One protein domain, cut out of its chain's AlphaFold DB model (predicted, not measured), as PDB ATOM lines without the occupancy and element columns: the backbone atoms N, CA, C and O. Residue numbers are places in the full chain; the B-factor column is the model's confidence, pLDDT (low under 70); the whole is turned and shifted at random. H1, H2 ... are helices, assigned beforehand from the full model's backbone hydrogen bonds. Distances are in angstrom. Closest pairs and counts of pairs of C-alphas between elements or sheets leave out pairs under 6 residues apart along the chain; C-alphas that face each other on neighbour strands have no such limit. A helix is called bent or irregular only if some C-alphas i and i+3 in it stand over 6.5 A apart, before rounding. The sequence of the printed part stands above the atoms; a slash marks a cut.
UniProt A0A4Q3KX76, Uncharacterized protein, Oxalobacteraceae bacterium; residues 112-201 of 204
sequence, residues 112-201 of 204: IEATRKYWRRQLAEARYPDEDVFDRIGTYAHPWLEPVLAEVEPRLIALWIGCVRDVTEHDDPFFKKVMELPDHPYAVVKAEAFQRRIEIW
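This is residues 112 to 201 of the 204 residues of an uncharacterized protein of Oxalobacteraceae bacterium (UniProt A0A4Q3KX76). What shape do these atoms make? Three longer helices, H1, H3 and H5, run the same way side by side in a stepped row with H3 in the middle, and the short helices H2 and H4 fold back over one face of that row, leaving its other face bare. What is it made of? The printed part has 90 residues with five named helices, H1 to H5 in that order, and no named strand; the class is all helix. How large is it? It is compact, with a radius of gyration of the C-alphas of 13.8 A, yet its outline is elongated, 45 by 24 by 18 A.

What does the first helix touch? H1, residues 112 to 125, touches H3, residues 143 to 166, the same way at a shallow tilt of 6 degrees; their closest C-alphas, of Arg 116 and Val 148, are 5.7 A apart. Where is the helix between them in the chain? H2, residues 131 to 139, is near H1, with 5 pairs of C-alphas within 10 A. H2 is close to H3 but not clearly touching it, the closest C-alphas being those of Ile 137 and Leu 149, 8.0 A apart; they run opposite ways at a tilt of 36 degrees, only just steep. What follows H3? H5, residues 183 to 200, touches H3 the same way at a shallow tilt of 3 degrees, closest at the C-alphas of Ile 161 and Val 189, 5.7 A. H4, residues 173 to 180, forms a helical hairpin with H5, opposite ways at 32 degrees, only just shallow; residues 189 to 197 of H5 alone touch H4, closest at the C-alphas of Met 179 and Lys 190, 6.1 A. H1 and H5 are apart. Are the helices' backbones well formed? Every O i to N i+4 pair is within hydrogen-bond range in H1, H2 and H4, against 15 of 20 in H3 and 12 of 14 in H5.

Where do the helices begin and end? H1 begins at C-alpha 112, (-13.730, 67.247, -40.111), and H5 ends at C-alpha 200, (-30.498, 30.906, -24.868). How long are they? From first to last C-alpha, H1 measures 20.1 A, H2 11.7 A, H3 33.8 A, H4 11.3 A and H5 23.4 A. Do they run evenly? H3 has a kink of 51 degrees near residue 151 and is only just irregular, C-alphas 144 and 147 being 6.8 A apart. H5 has a kink of 28 degrees near residue 190 and is irregular, C-alphas 185 and 188 being 7.8 A apart.

What are the extremes and links? The two C-alphas farthest apart, of Ile 112 and Trp 201, are 45.2 A apart; the printed part has no cut. The link H3 to H4 is short and the others are tight. Where is confidence low? The mean pLDDT of the printed part is 76.4, and 34 residues are under 70: residues 116 to 117, 119 to 149 and 152.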
ATOM      1  N   ILE A 112     -13.488  68.021 -41.331       73.50
ATOM      2  CA  ILE A 112     -13.730  67.247 -40.111       73.50
ATOM      3  C   ILE A 112     -15.211  67.270 -39.709       73.50
ATOM      4  O   ILE A 112     -15.750  66.257 -39.257       73.50
ATOM      5  N   GLU A 113     -15.905  68.394 -39.892       73.69
ATOM      6  CA  GLU A 113     -17.313  68.506 -39.511       73.69
ATOM      7  C   GLU A 113     -18.203  67.677 -40.445       73.69
ATOM      8  O   GLU A 113     -19.051  66.903 -39.979       73.69
ATOM      9  N   ALA A 114     -17.969  67.762 -41.757       70.31
ATOM     10  CA  ALA A 114     -18.669  66.938 -42.734       70.31
ATOM     11  C   ALA A 114     -18.373  65.447 -42.528       70.31
ATOM     12  O   ALA A 114     -19.289  64.629 -42.636       70.31
ATOM     13  N   THR A 115     -17.137  65.096 -42.152       71.38
ATOM     14  CA  THR A 115     -16.753  63.724 -41.786       71.38
ATOM     15  C   THR A 115     -17.577  63.210 -40.606       71.38
ATOM     16  O   THR A 115     -18.192  62.146 -40.697       71.38
ATOM     17  N   ARG A 116     -17.686  63.989 -39.519       68.00
ATOM     18  CA  ARG A 116     -18.524  63.627 -38.360       68.00
ATOM     19  C   ARG A 116     -19.980  63.432 -38.760       68.00
ATOM     20  O   ARG A 116     -20.602  62.439 -38.388       68.00
ATOM     21  N   LYS A 117     -20.534  64.366 -39.537       68.19
ATOM     22  CA  LYS A 117     -21.926  64.299 -39.997       68.19
ATOM     23  C   LYS A 117     -22.180  63.069 -40.872       68.19
ATOM     24  O   LYS A 117     -23.217  62.426 -40.713       68.19
ATOM     25  N   TYR A 118     -21.247  62.746 -41.766       71.75
ATOM     26  CA  TYR A 118     -21.308  61.566 -42.620       71.75
ATOM     27  C   TYR A 118     -21.379  60.287 -41.782       71.75
ATOM     28  O   TYR A 118     -22.347  59.540 -41.915       71.75
ATOM     29  N   TRP A 119     -20.431  60.080 -40.865       67.50
ATOM     30  CA  TRP A 119     -20.385  58.869 -40.043       67.50
ATOM     31  C   TRP A 119     -21.576  58.749 -39.091       67.50
ATOM     32  O   TRP A 119     -22.165  57.676 -38.992       67.50
ATOM     33  N   ARG A 120     -22.027  59.852 -38.474       68.50
ATOM     34  CA  ARG A 120     -23.266  59.852 -37.670       68.50
ATOM     35  C   ARG A 120     -24.469  59.348 -38.464       68.50
ATOM     36  O   ARG A 120     -25.276  58.600 -37.921       68.50
ATOM     37  N   ARG A 121     -24.607  59.791 -39.718       67.81
ATOM     38  CA  ARG A 121     -25.709  59.376 -40.590       67.81
ATOM     39  C   ARG A 121     -25.576  57.908 -40.985       67.81
ATOM     40  O   ARG A 121     -26.547  57.183 -40.837       67.81
ATOM     41  N   GLN A 122     -24.388  57.477 -41.414       66.44
ATOM     42  CA  GLN A 122     -24.140  56.077 -41.784       66.44
ATOM     43  C   GLN A 122     -24.512  55.118 -40.646       66.44
ATOM     44  O   GLN A 122     -25.190  54.127 -40.876       66.44
ATOM     45  N   LEU A 123     -24.158  55.454 -39.404       64.75
ATOM     46  CA  LEU A 123     -24.499  54.636 -38.236       64.75
ATOM     47  C   LEU A 123     -25.981  54.663 -37.874       64.75
ATOM     48  O   LEU A 123     -26.498  53.678 -37.370       64.75
ATOM     49  N   ALA A 124     -26.659  55.792 -38.088       65.50
ATOM     50  CA  ALA A 124     -28.096  55.888 -37.848       65.50
ATOM     51  C   ALA A 124     -28.908  55.093 -38.886       65.50
ATOM     52  O   ALA A 124     -29.999  54.621 -38.580       65.50
ATOM     53  N   GLU A 125     -28.389  54.973 -40.109       64.62
ATOM     54  CA  GLU A 125     -29.006  54.229 -41.211       64.62
ATOM     55  C   GLU A 125     -28.616  52.739 -41.207       64.62
ATOM     56  O   GLU A 125     -29.339  51.912 -41.766       64.62
ATOM     57  N   ALA A 126     -27.505  52.379 -40.555       61.16
ATOM     58  CA  ALA A 126     -27.069  51.000 -40.393       61.16
ATOM     59  C   ALA A 126     -28.075  50.225 -39.530       61.16
ATOM     60  O   ALA A 126     -28.161  50.398 -38.318       61.16
ATOM     61  N   ARG A 127     -28.861  49.356 -40.171       55.00
ATOM     62  CA  ARG A 127     -29.839  48.489 -39.492       55.00
ATOM     63  C   ARG A 127     -29.195  47.234 -38.892       55.00
ATOM     64  O   ARG A 127     -29.736  46.666 -37.955       55.00
ATOM     65  N   TYR A 128     -28.044  46.845 -39.434       55.78
ATOM     66  CA  TYR A 128     -27.170  45.782 -38.953       55.78
ATOM     67  C   TYR A 128     -25.718  46.240 -39.078       55.78
ATOM     68  O   TYR A 128     -25.417  47.066 -39.948       55.78
ATOM     69  N   PRO A 129     -24.814  45.704 -38.244       55.31
ATOM     70  CA  PRO A 129     -23.400  45.937 -38.382       55.31
ATOM     71  C   PRO A 129     -22.862  45.151 -39.581       55.31
ATOM     72  O   PRO A 129     -22.345  44.044 -39.438       55.31
ATOM     73  N   ASP A 130     -23.060  45.689 -40.784       53.09
ATOM     74  CA  ASP A 130     -22.447  45.139 -41.991       53.09
ATOM     75  C   ASP A 130     -20.923  45.271 -41.871       53.09
ATOM     76  O   ASP A 130     -20.437  46.344 -41.506       53.09
ATOM     77  N   GLU A 131     -20.178  44.191 -42.131       49.59
ATOM     78  CA  GLU A 131     -18.715  44.095 -41.916       49.59
ATOM     79  C   GLU A 131     -17.984  45.288 -42.522       49.59
ATOM     80  O   GLU A 131     -17.137  45.909 -41.881       49.59
ATOM     81  N   ASP A 132     -18.450  45.712 -43.692       55.41
ATOM     82  CA  ASP A 132     -17.936  46.837 -44.453       55.41
ATOM     83  C   ASP A 132     -17.956  48.180 -43.711       55.41
ATOM     84  O   ASP A 132     -17.076  49.012 -43.927       55.41
ATOM     85  N   VAL A 133     -18.951  48.449 -42.862       55.47
ATOM     86  CA  VAL A 133     -19.036  49.732 -42.138       55.47
ATOM     87  C   VAL A 133     -18.050  49.750 -40.969       55.47
ATOM     88  O   VAL A 133     -17.462  50.791 -40.671       55.47
ATOM     89  N   PHE A 134     -17.837  48.595 -40.336       52.56
ATOM     90  CA  PHE A 134     -17.055  48.442 -39.109       52.56
ATOM     91  C   PHE A 134     -15.577  48.279 -39.413       52.56
ATOM     92  O   PHE A 134     -14.765  48.953 -38.782       52.56
ATOM     93  N   ASP A 135     -15.241  47.482 -40.426       54.69
ATOM     94  CA  ASP A 135     -13.873  47.342 -40.909       54.69
ATOM     95  C   ASP A 135     -13.342  48.682 -41.390       54.69
ATOM     96  O   ASP A 135     -12.216  49.041 -41.050       54.69
ATOM     97  N   ARG A 136     -14.168  49.479 -42.085       56.41
ATOM     98  CA  ARG A 136     -13.793  50.842 -42.480       56.41
ATOM     99  C   ARG A 136     -13.468  51.688 -41.252       56.41
ATOM    100  O   ARG A 136     -12.385  52.238 -41.189       56.41
ATOM    101  N   ILE A 137     -14.326  51.762 -40.238       54.66
ATOM    102  CA  ILE A 137     -14.053  52.612 -39.061       54.66
ATOM    103  C   ILE A 137     -12.851  52.096 -38.243       54.66
ATOM    104  O   ILE A 137     -12.023  52.893 -37.806       54.66
ATOM    105  N   GLY A 138     -12.747  50.778 -38.047       51.59
ATOM    106  CA  GLY A 138     -11.740  50.138 -37.198       51.59
ATOM    107  C   GLY A 138     -10.333  50.066 -37.800       51.59
ATOM    108  O   GLY A 138      -9.361  50.082 -37.049       51.59
ATOM    109  N   THR A 139     -10.188  50.033 -39.132       51.75
ATOM    110  CA  THR A 139      -8.856  50.049 -39.776       51.75
ATOM    111  C   THR A 139      -8.231  51.439 -39.862       51.75
ATOM    112  O   THR A 139      -7.024  51.551 -40.095       51.75
ATOM    113  N   TYR A 140      -8.996  52.513 -39.658       52.31
ATOM    114  CA  TYR A 140      -8.463  53.866 -39.774       52.31
ATOM    115  C   TYR A 140      -7.912  54.374 -38.436       52.31
ATOM    116  O   TYR A 140      -8.545  55.134 -37.707       52.31
ATOM    117  N   ALA A 141      -6.665  54.003 -38.143       49.94
ATOM    118  CA  ALA A 141      -5.879  54.519 -37.019       49.94
ATOM    119  C   ALA A 141      -5.353  55.951 -37.273       49.94
ATOM    120  O   ALA A 141      -4.158  56.216 -37.139       49.94
ATOM    121  N   HIS A 142      -6.215  56.878 -37.707       53.50
ATOM    122  CA  HIS A 142      -5.807  58.269 -37.916       53.50
ATOM    123  C   HIS A 142      -6.160  59.141 -36.703       53.50
ATOM    124  O   HIS A 142      -7.324  59.142 -36.307       53.50
ATOM    125  N   PRO A 143      -5.238  59.966 -36.166       57.81
ATOM    126  CA  PRO A 143      -5.523  60.842 -35.021       57.81
ATOM    127  C   PRO A 143      -6.731  61.768 -35.230       57.81
ATOM    128  O   PRO A 143      -7.459  62.094 -34.299       57.81
ATOM    129  N   TRP A 144      -7.008  62.172 -36.474       57.81
ATOM    130  CA  TRP A 144      -8.180  63.006 -36.793       57.81
ATOM    131  C   TRP A 144      -9.520  62.279 -36.691       57.81
ATOM    132  O   TRP A 144     -10.565  62.929 -36.679       57.81
ATOM    133  N   LEU A 145      -9.496  60.951 -36.613       60.62
ATOM    134  CA  LEU A 145     -10.677  60.158 -36.331       60.62
ATOM    135  C   LEU A 145     -10.926  60.014 -34.838       60.62
ATOM    136  O   LEU A 145     -12.056  59.708 -34.503       60.62
ATOM    137  N   GLU A 146      -9.981  60.303 -33.937       69.06
ATOM    138  CA  GLU A 146     -10.220  60.181 -32.489       69.06
ATOM    139  C   GLU A 146     -11.473  60.940 -32.016       69.06
ATOM    140  O   GLU A 146     -12.297  60.334 -31.333       69.06
ATOM    141  N   PRO A 147     -11.730  62.206 -32.421       65.62
ATOM    142  CA  PRO A 147     -12.953  62.901 -32.018       65.62
ATOM    143  C   PRO A 147     -14.217  62.316 -32.660       65.62
ATOM    144  O   PRO A 147     -15.314  62.466 -32.125       65.62
ATOM    145  N   VAL A 148     -14.077  61.689 -33.833       64.88
ATOM    146  CA  VAL A 148     -15.176  61.012 -34.533       64.88
ATOM    147  C   VAL A 148     -15.488  59.697 -33.823       64.88
ATOM    148  O   VAL A 148     -16.638  59.467 -33.469       64.88
ATOM    149  N   LEU A 149     -14.465  58.884 -33.558       68.38
ATOM    150  CA  LEU A 149     -14.513  57.615 -32.845       68.38
ATOM    151  C   LEU A 149     -15.059  57.808 -31.436       68.38
ATOM    152  O   LEU A 149     -16.021  57.143 -31.094       68.38
ATOM    153  N   ALA A 150     -14.577  58.790 -30.671       72.44
ATOM    154  CA  ALA A 150     -15.080  59.073 -29.324       72.44
ATOM    155  C   ALA A 150     -16.599  59.342 -29.282       72.44
ATOM    156  O   ALA A 150     -17.255  59.095 -28.273       72.44
ATOM    157  N   GLU A 151     -17.178  59.843 -30.375       70.69
ATOM    158  CA  GLU A 151     -18.616  60.081 -30.478       70.69
ATOM    159  C   GLU A 151     -19.389  58.902 -31.098       70.69
ATOM    160  O   GLU A 151     -20.539  58.632 -30.739       70.69
ATOM    161  N   VAL A 152     -18.772  58.219 -32.057       68.44
ATOM    162  CA  VAL A 152     -19.342  57.102 -32.815       68.44
ATOM    163  C   VAL A 152     -19.326  55.807 -32.010       68.44
ATOM    164  O   VAL A 152     -20.309  55.070 -32.020       68.44
ATOM    165  N   GLU A 153     -18.241  55.543 -31.296       75.94
ATOM    166  CA  GLU A 153     -17.955  54.298 -30.592       75.94
ATOM    167  C   GLU A 153     -19.039  53.924 -29.570       75.94
ATOM    168  O   GLU A 153     -19.516  52.792 -29.632       75.94
ATOM    169  N   PRO A 154     -19.567  54.832 -28.720       82.38
ATOM    170  CA  PRO A 154     -20.673  54.478 -27.828       82.38
ATOM    171  C   PRO A 154     -21.934  54.025 -28.576       82.38
ATOM    172  O   PRO A 154     -22.631  53.110 -28.136       82.38
ATOM    173  N   ARG A 155     -22.236  54.642 -29.727       78.12
ATOM    174  CA  ARG A 155     -23.383  54.252 -30.568       78.12
ATOM    175  C   ARG A 155     -23.137  52.914 -31.247       78.12
ATOM    176  O   ARG A 155     -24.054  52.110 -31.368       78.12
ATOM    177  N   LEU A 156     -21.897  52.688 -31.659       76.81
ATOM    178  CA  LEU A 156     -21.435  51.449 -32.261       76.81
ATOM    179  C   LEU A 156     -21.581  50.277 -31.286       76.81
ATOM    180  O   LEU A 156     -22.156  49.250 -31.634       76.81
ATOM    181  N   ILE A 157     -21.130  50.468 -30.044       85.19
ATOM    182  CA  ILE A 157     -21.286  49.513 -28.942       85.19
ATOM    183  C   ILE A 157     -22.769  49.231 -28.685       85.19
ATOM    184  O   ILE A 157     -23.161  48.070 -28.585       85.19
ATOM    185  N   ALA A 158     -23.609  50.268 -28.621       85.56
ATOM    186  CA  ALA A 158     -25.047  50.099 -28.412       85.56
ATOM    187  C   ALA A 158     -25.715  49.292 -29.540       85.56
ATOM    188  O   ALA A 158     -26.574  48.455 -29.267       85.56
ATOM    189  N   LEU A 159     -25.298  49.509 -30.791       83.50
ATOM    190  CA  LEU A 159     -25.807  48.775 -31.945       83.50
ATOM    191  C   LEU A 159     -25.392  47.299 -31.903       83.50
ATOM    192  O   LEU A 159     -26.240  46.428 -32.076       83.50
ATOM    193  N   TRP A 160     -24.127  47.013 -31.582       85.75
ATOM    194  CA  TRP A 160     -23.648  45.645 -31.367       85.75
ATOM    195  C   TRP A 160     -24.431  44.915 -30.275       85.75
ATOM    196  O   TRP A 160     -24.864  43.785 -30.482       85.75
ATOM    197  N   ILE A 161     -24.636  45.564 -29.125       90.56
ATOM    198  CA  ILE A 161     -25.427  45.013 -28.018       90.56
ATOM    199  C   ILE A 161     -26.862  44.724 -28.469       90.56
ATOM    200  O   ILE A 161     -27.398  43.665 -28.150       90.56
ATOM    201  N   GLY A 162     -27.474  45.631 -29.238       87.88
ATOM    202  CA  GLY A 162     -28.793  45.410 -29.834       87.88
ATOM    203  C   GLY A 162     -28.832  44.139 -30.682       87.88
ATOM    204  O   GLY A 162     -29.654  43.263 -30.437       87.88
ATOM    205  N   CYS A 163     -27.876  43.984 -31.601       87.56
ATOM    206  CA  CYS A 163     -27.797  42.796 -32.448       87.56
ATOM    207  C   CYS A 163     -27.539  41.511 -31.658       87.56
ATOM    208  O   CYS A 163     -28.144  40.492 -31.962       87.56
ATOM    209  N   VAL A 164     -26.687  41.554 -30.628       91.56
ATOM    210  CA  VAL A 164     -26.465  40.409 -29.732       91.56
ATOM    211  C   VAL A 164     -27.780  39.969 -29.092       91.56
ATOM    212  O   VAL A 164     -28.083  38.780 -29.082       91.56
ATOM    213  N   ARG A 165     -28.582  40.908 -28.581       91.69
ATOM    214  CA  ARG A 165     -29.866  40.604 -27.925       91.69
ATOM    215  C   ARG A 165     -30.883  39.971 -28.866       91.69
ATOM    216  O   ARG A 165     -31.668  39.133 -28.420       91.69
ATOM    217  N   ASP A 166     -30.835  40.333 -30.143       90.94
ATOM    218  CA  ASP A 166     -31.715  39.792 -31.178       90.94
ATOM    219  C   ASP A 166     -31.341  38.357 -31.597       90.94
ATOM    220  O   ASP A 166     -32.154  37.673 -32.220       90.94
ATOM    221  N   VAL A 167     -30.155  37.856 -31.221       91.00
ATOM    222  CA  VAL A 167     -29.768  36.457 -31.461       91.00
ATOM    223  C   VAL A 167     -30.655  35.518 -30.639       91.00
ATOM    224  O   VAL A 167     -30.877  35.717 -29.436       91.00
ATOM    225  N   THR A 168     -31.162  34.472 -31.295       92.94
ATOM    226  CA  THR A 168     -32.086  33.488 -30.701       92.94
ATOM    227  C   THR A 168     -31.539  32.060 -30.667       92.94
ATOM    228  O   THR A 168     -32.053  31.246 -29.899       92.94
ATOM    229  N   GLU A 169     -30.482  31.761 -31.426       92.50
ATOM    230  CA  GLU A 169     -29.863  30.433 -31.528       92.50
ATOM    231  C   GLU A 169     -28.489  30.412 -30.841       92.50
ATOM    232  O   GLU A 169     -27.709  31.354 -30.952       92.50
ATOM    233  N   HIS A 170     -28.182  29.348 -30.091       90.44
ATOM    234  CA  HIS A 170     -26.960  29.264 -29.272       90.44
ATOM    235  C   HIS A 170     -25.663  29.166 -30.100       90.44
ATOM    236  O   HIS A 170     -24.593  29.586 -29.649       90.44
ATOM    237  N   ASP A 171     -25.741  28.565 -31.280       90.69
ATOM    238  CA  ASP A 171     -24.647  28.312 -32.216       90.69
ATOM    239  C   ASP A 171     -24.578  29.333 -33.359       90.69
ATOM    240  O   ASP A 171     -23.821  29.135 -34.312       90.69
ATOM    241  N   ASP A 172     -25.295  30.453 -33.231       90.81
ATOM    242  CA  ASP A 172     -25.279  31.531 -34.215       90.81
ATOM    243  C   ASP A 172     -23.831  32.021 -34.480       90.81
ATOM    244  O   ASP A 172     -23.096  32.361 -33.535       90.81
ATOM    245  N   PRO A 173     -23.383  32.073 -35.754       88.88
ATOM    246  CA  PRO A 173     -22.029  32.494 -36.116       88.88
ATOM    247  C   PRO A 173     -21.702  33.930 -35.679       88.88
ATOM    248  O   PRO A 173     -20.523  34.274 -35.540       88.88
ATOM    249  N   PHE A 174     -22.711  34.760 -35.402       87.69
ATOM    250  CA  PHE A 174     -22.538  36.110 -34.888       87.69
ATOM    251  C   PHE A 174     -21.773  36.142 -33.560       87.69
ATOM    252  O   PHE A 174     -20.951  37.035 -33.352       87.69
ATOM    253  N   PHE A 175     -21.938  35.139 -32.686       90.50
ATOM    254  CA  PHE A 175     -21.159  35.072 -31.446       90.50
ATOM    255  C   PHE A 175     -19.661  34.944 -31.710       90.50
ATOM    256  O   PHE A 175     -18.865  35.597 -31.038       90.50
ATOM    257  N   LYS A 176     -19.261  34.133 -32.697       89.62
ATOM    258  CA  LYS A 176     -17.848  33.995 -33.070       89.62
ATOM    259  C   LYS A 176     -17.284  35.339 -33.528       89.62
ATOM    260  O   LYS A 176     -16.230  35.747 -33.052       89.62
ATOM    261  N   LYS A 177     -18.035  36.051 -34.367       86.38
ATOM    262  CA  LYS A 177     -17.671  37.378 -34.870       86.38
ATOM    263  C   LYS A 177     -17.502  38.406 -33.746       86.38
ATOM    264  O   LYS A 177     -16.524  39.143 -33.730       86.38
ATOM    265  N   VAL A 178     -18.405  38.422 -32.761       88.44
ATOM    266  CA  VAL A 178     -18.266  39.293 -31.580       88.44
ATOM    267  C   VAL A 178     -16.990  38.975 -30.793       88.44
ATOM    268  O   VAL A 178     -16.309  39.884 -30.317       88.44
ATOM    269  N   MET A 179     -16.635  37.696 -30.661       89.00
ATOM    270  CA  MET A 179     -15.430  37.293 -29.929       89.00
ATOM    271  C   MET A 179     -14.126  37.698 -30.629       89.00
ATOM    272  O   MET A 179     -13.119  37.884 -29.942       89.00
ATOM    273  N   GLU A 180     -14.149  37.886 -31.950       87.94
ATOM    274  CA  GLU A 180     -13.018  38.360 -32.762       87.94
ATOM    275  C   GLU A 180     -12.787  39.883 -32.664       87.94
ATOM    276  O   GLU A 180     -11.721  40.362 -33.050       87.94
ATOM    277  N   LEU A 181     -13.730  40.653 -32.098       83.25
ATOM    278  CA  LEU A 181     -13.557  42.094 -31.864       83.25
ATOM    279  C   LEU A 181     -12.372  42.382 -30.915       83.25
ATOM    280  O   LEU A 181     -12.053  41.555 -30.060       83.25
ATOM    281  N   PRO A 182     -11.723  43.558 -30.982       81.00
ATOM    282  CA  PRO A 182     -10.700  43.929 -30.005       81.00
ATOM    283  C   PRO A 182     -11.310  44.166 -28.613       81.00
ATOM    284  O   PRO A 182     -12.446  44.629 -28.488       81.00
ATOM    285  N   ASP A 183     -10.559  43.861 -27.550       81.50
ATOM    286  CA  ASP A 183     -11.064  43.963 -26.170       81.50
ATOM    287  C   ASP A 183     -11.377  45.405 -25.765       81.50
ATOM    288  O   ASP A 183     -12.439  45.682 -25.215       81.50
ATOM    289  N   HIS A 184     -10.495  46.351 -26.078       80.44
ATOM    290  CA  HIS A 184     -10.844  47.766 -26.034       80.44
ATOM    291  C   HIS A 184     -11.252  48.203 -27.445       80.44
ATOM    292  O   HIS A 184     -10.464  47.997 -28.371       80.44
ATOM    293  N   PRO A 185     -12.427  48.821 -27.649       79.31
ATOM    294  CA  PRO A 185     -13.444  49.233 -26.664       79.31
ATOM    295  C   PRO A 185     -14.591  48.222 -26.429       79.31
ATOM    296  O   PRO A 185     -15.532  48.512 -25.691       79.31
ATOM    297  N   TYR A 186     -14.567  47.042 -27.060       86.25
ATOM    298  CA  TYR A 186     -15.745  46.166 -27.170       86.25
ATOM    299  C   TYR A 186     -15.899  45.109 -26.066       86.25
ATOM    300  O   TYR A 186     -16.738  44.217 -26.190       86.25
ATOM    301  N   ALA A 187     -15.159  45.203 -24.959       88.69
ATOM    302  CA  ALA A 187     -15.267  44.270 -23.833       88.69
ATOM    303  C   ALA A 187     -16.715  44.108 -23.336       88.69
ATOM    304  O   ALA A 187     -17.153  42.996 -23.051       88.69
ATOM    305  N   VAL A 188     -17.485  45.203 -23.301       92.62
ATOM    306  CA  VAL A 188     -18.902  45.186 -22.895       92.62
ATOM    307  C   VAL A 188     -19.766  44.401 -23.887       92.62
ATOM    308  O   VAL A 188     -20.645  43.653 -23.473       92.62
ATOM    309  N   VAL A 189     -19.489  44.511 -25.189       91.56
ATOM    310  CA  VAL A 189     -20.198  43.748 -26.229       91.56
ATOM    311  C   VAL A 189     -19.924  42.253 -26.077       91.56
ATOM    312  O   VAL A 189     -20.851  41.448 -26.134       91.56
ATOM    313  N   LYS A 190     -18.662  41.872 -25.842       93.88
ATOM    314  CA  LYS A 190     -18.288  40.470 -25.609       93.88
ATOM    315  C   LYS A 190     -18.949  39.903 -24.355       93.88
ATOM    316  O   LYS A 190     -19.420  38.768 -24.380       93.88
ATOM    317  N   ALA A 191     -19.011  40.688 -23.280       94.75
ATOM    318  CA  ALA A 191     -19.698  40.297 -22.053       94.75
ATOM    319  C   ALA A 191     -21.200  40.063 -22.295       94.75
ATOM    320  O   ALA A 191     -21.721  39.026 -21.890       94.75
ATOM    321  N   GLU A 192     -21.867  40.969 -23.018       96.31
ATOM    322  CA  GLU A 192     -23.275  40.806 -23.402       96.31
ATOM    323  C   GLU A 192     -23.477  39.549 -24.262       96.31
ATOM    324  O   GLU A 192     -24.399  38.775 -24.024       96.31
ATOM    325  N   ALA A 193     -22.594  39.301 -25.234       94.75
ATOM    326  CA  ALA A 193     -22.651  38.115 -26.087       94.75
ATOM    327  C   ALA A 193     -22.494  36.818 -25.295       94.75
ATOM    328  O   ALA A 193     -23.243  35.865 -25.508       94.75
ATOM    329  N   PHE A 194     -21.561  36.791 -24.346       94.06
ATOM    330  CA  PHE A 194     -21.386  35.657 -23.449       94.06
ATOM    331  C   PHE A 194     -22.633  35.418 -22.588       94.06
ATOM    332  O   PHE A 194     -23.126  34.292 -22.530       94.06
ATOM    333  N   GLN A 195     -23.179  36.473 -21.974       95.19
ATOM    334  CA  GLN A 195     -24.403  36.384 -21.181       95.19
ATOM    335  C   GLN A 195     -25.575  35.875 -22.025       95.19
ATOM    336  O   GLN A 195     -26.234  34.906 -21.647       95.19
ATOM    337  N   ARG A 196     -25.805  36.477 -23.195       95.31
ATOM    338  CA  ARG A 196     -26.903  36.104 -24.086       95.31
ATOM    339  C   ARG A 196     -26.810  34.650 -24.528       95.31
ATOM    340  O   ARG A 196     -27.820  33.950 -24.546       95.31
ATOM    341  N   ARG A 197     -25.602  34.179 -24.846       94.06
ATOM    342  CA  ARG A 197     -25.354  32.785 -25.219       94.06
ATOM    343  C   ARG A 197     -25.726  31.817 -24.093       94.06
ATOM    344  O   ARG A 197     -26.309  30.777 -24.375       94.06
ATOM    345  N   ILE A 198     -25.444  32.164 -22.835       93.00
ATOM    346  CA  ILE A 198     -25.875  31.373 -21.671       93.00
ATOM    347  C   ILE A 198     -27.402  31.376 -21.537       93.00
ATOM    348  O   ILE A 198     -27.985  30.326 -21.288       93.00
ATOM    349  N   GLU A 199     -28.058  32.524 -21.719       93.31
ATOM    350  CA  GLU A 199     -29.517  32.652 -21.576       93.31
ATOM    351  C   GLU A 199     -30.305  31.785 -22.567       93.31
ATOM    352  O   GLU A 199     -31.343  31.225 -22.213       93.31
ATOM    353  N   ILE A 200     -29.834  31.688 -23.812       94.25
ATOM    354  CA  ILE A 200     -30.498  30.906 -24.868       94.25
ATOM    355  C   ILE A 200     -30.054  29.438 -24.896       94.25
ATOM    356  O   ILE A 200     -30.668  28.625 -25.591       94.25
ATOM    357  N   TRP A 201     -29.001  29.081 -24.155       89.81
ATOM    358  CA  TRP A 201     -28.515  27.710 -24.076       89.81
ATOM    359  C   TRP A 201     -29.547  26.809 -23.391       89.81
ATOM    360  O   TRP A 201     -30.012  27.080 -22.284       89.81
TER     361      TRP A 201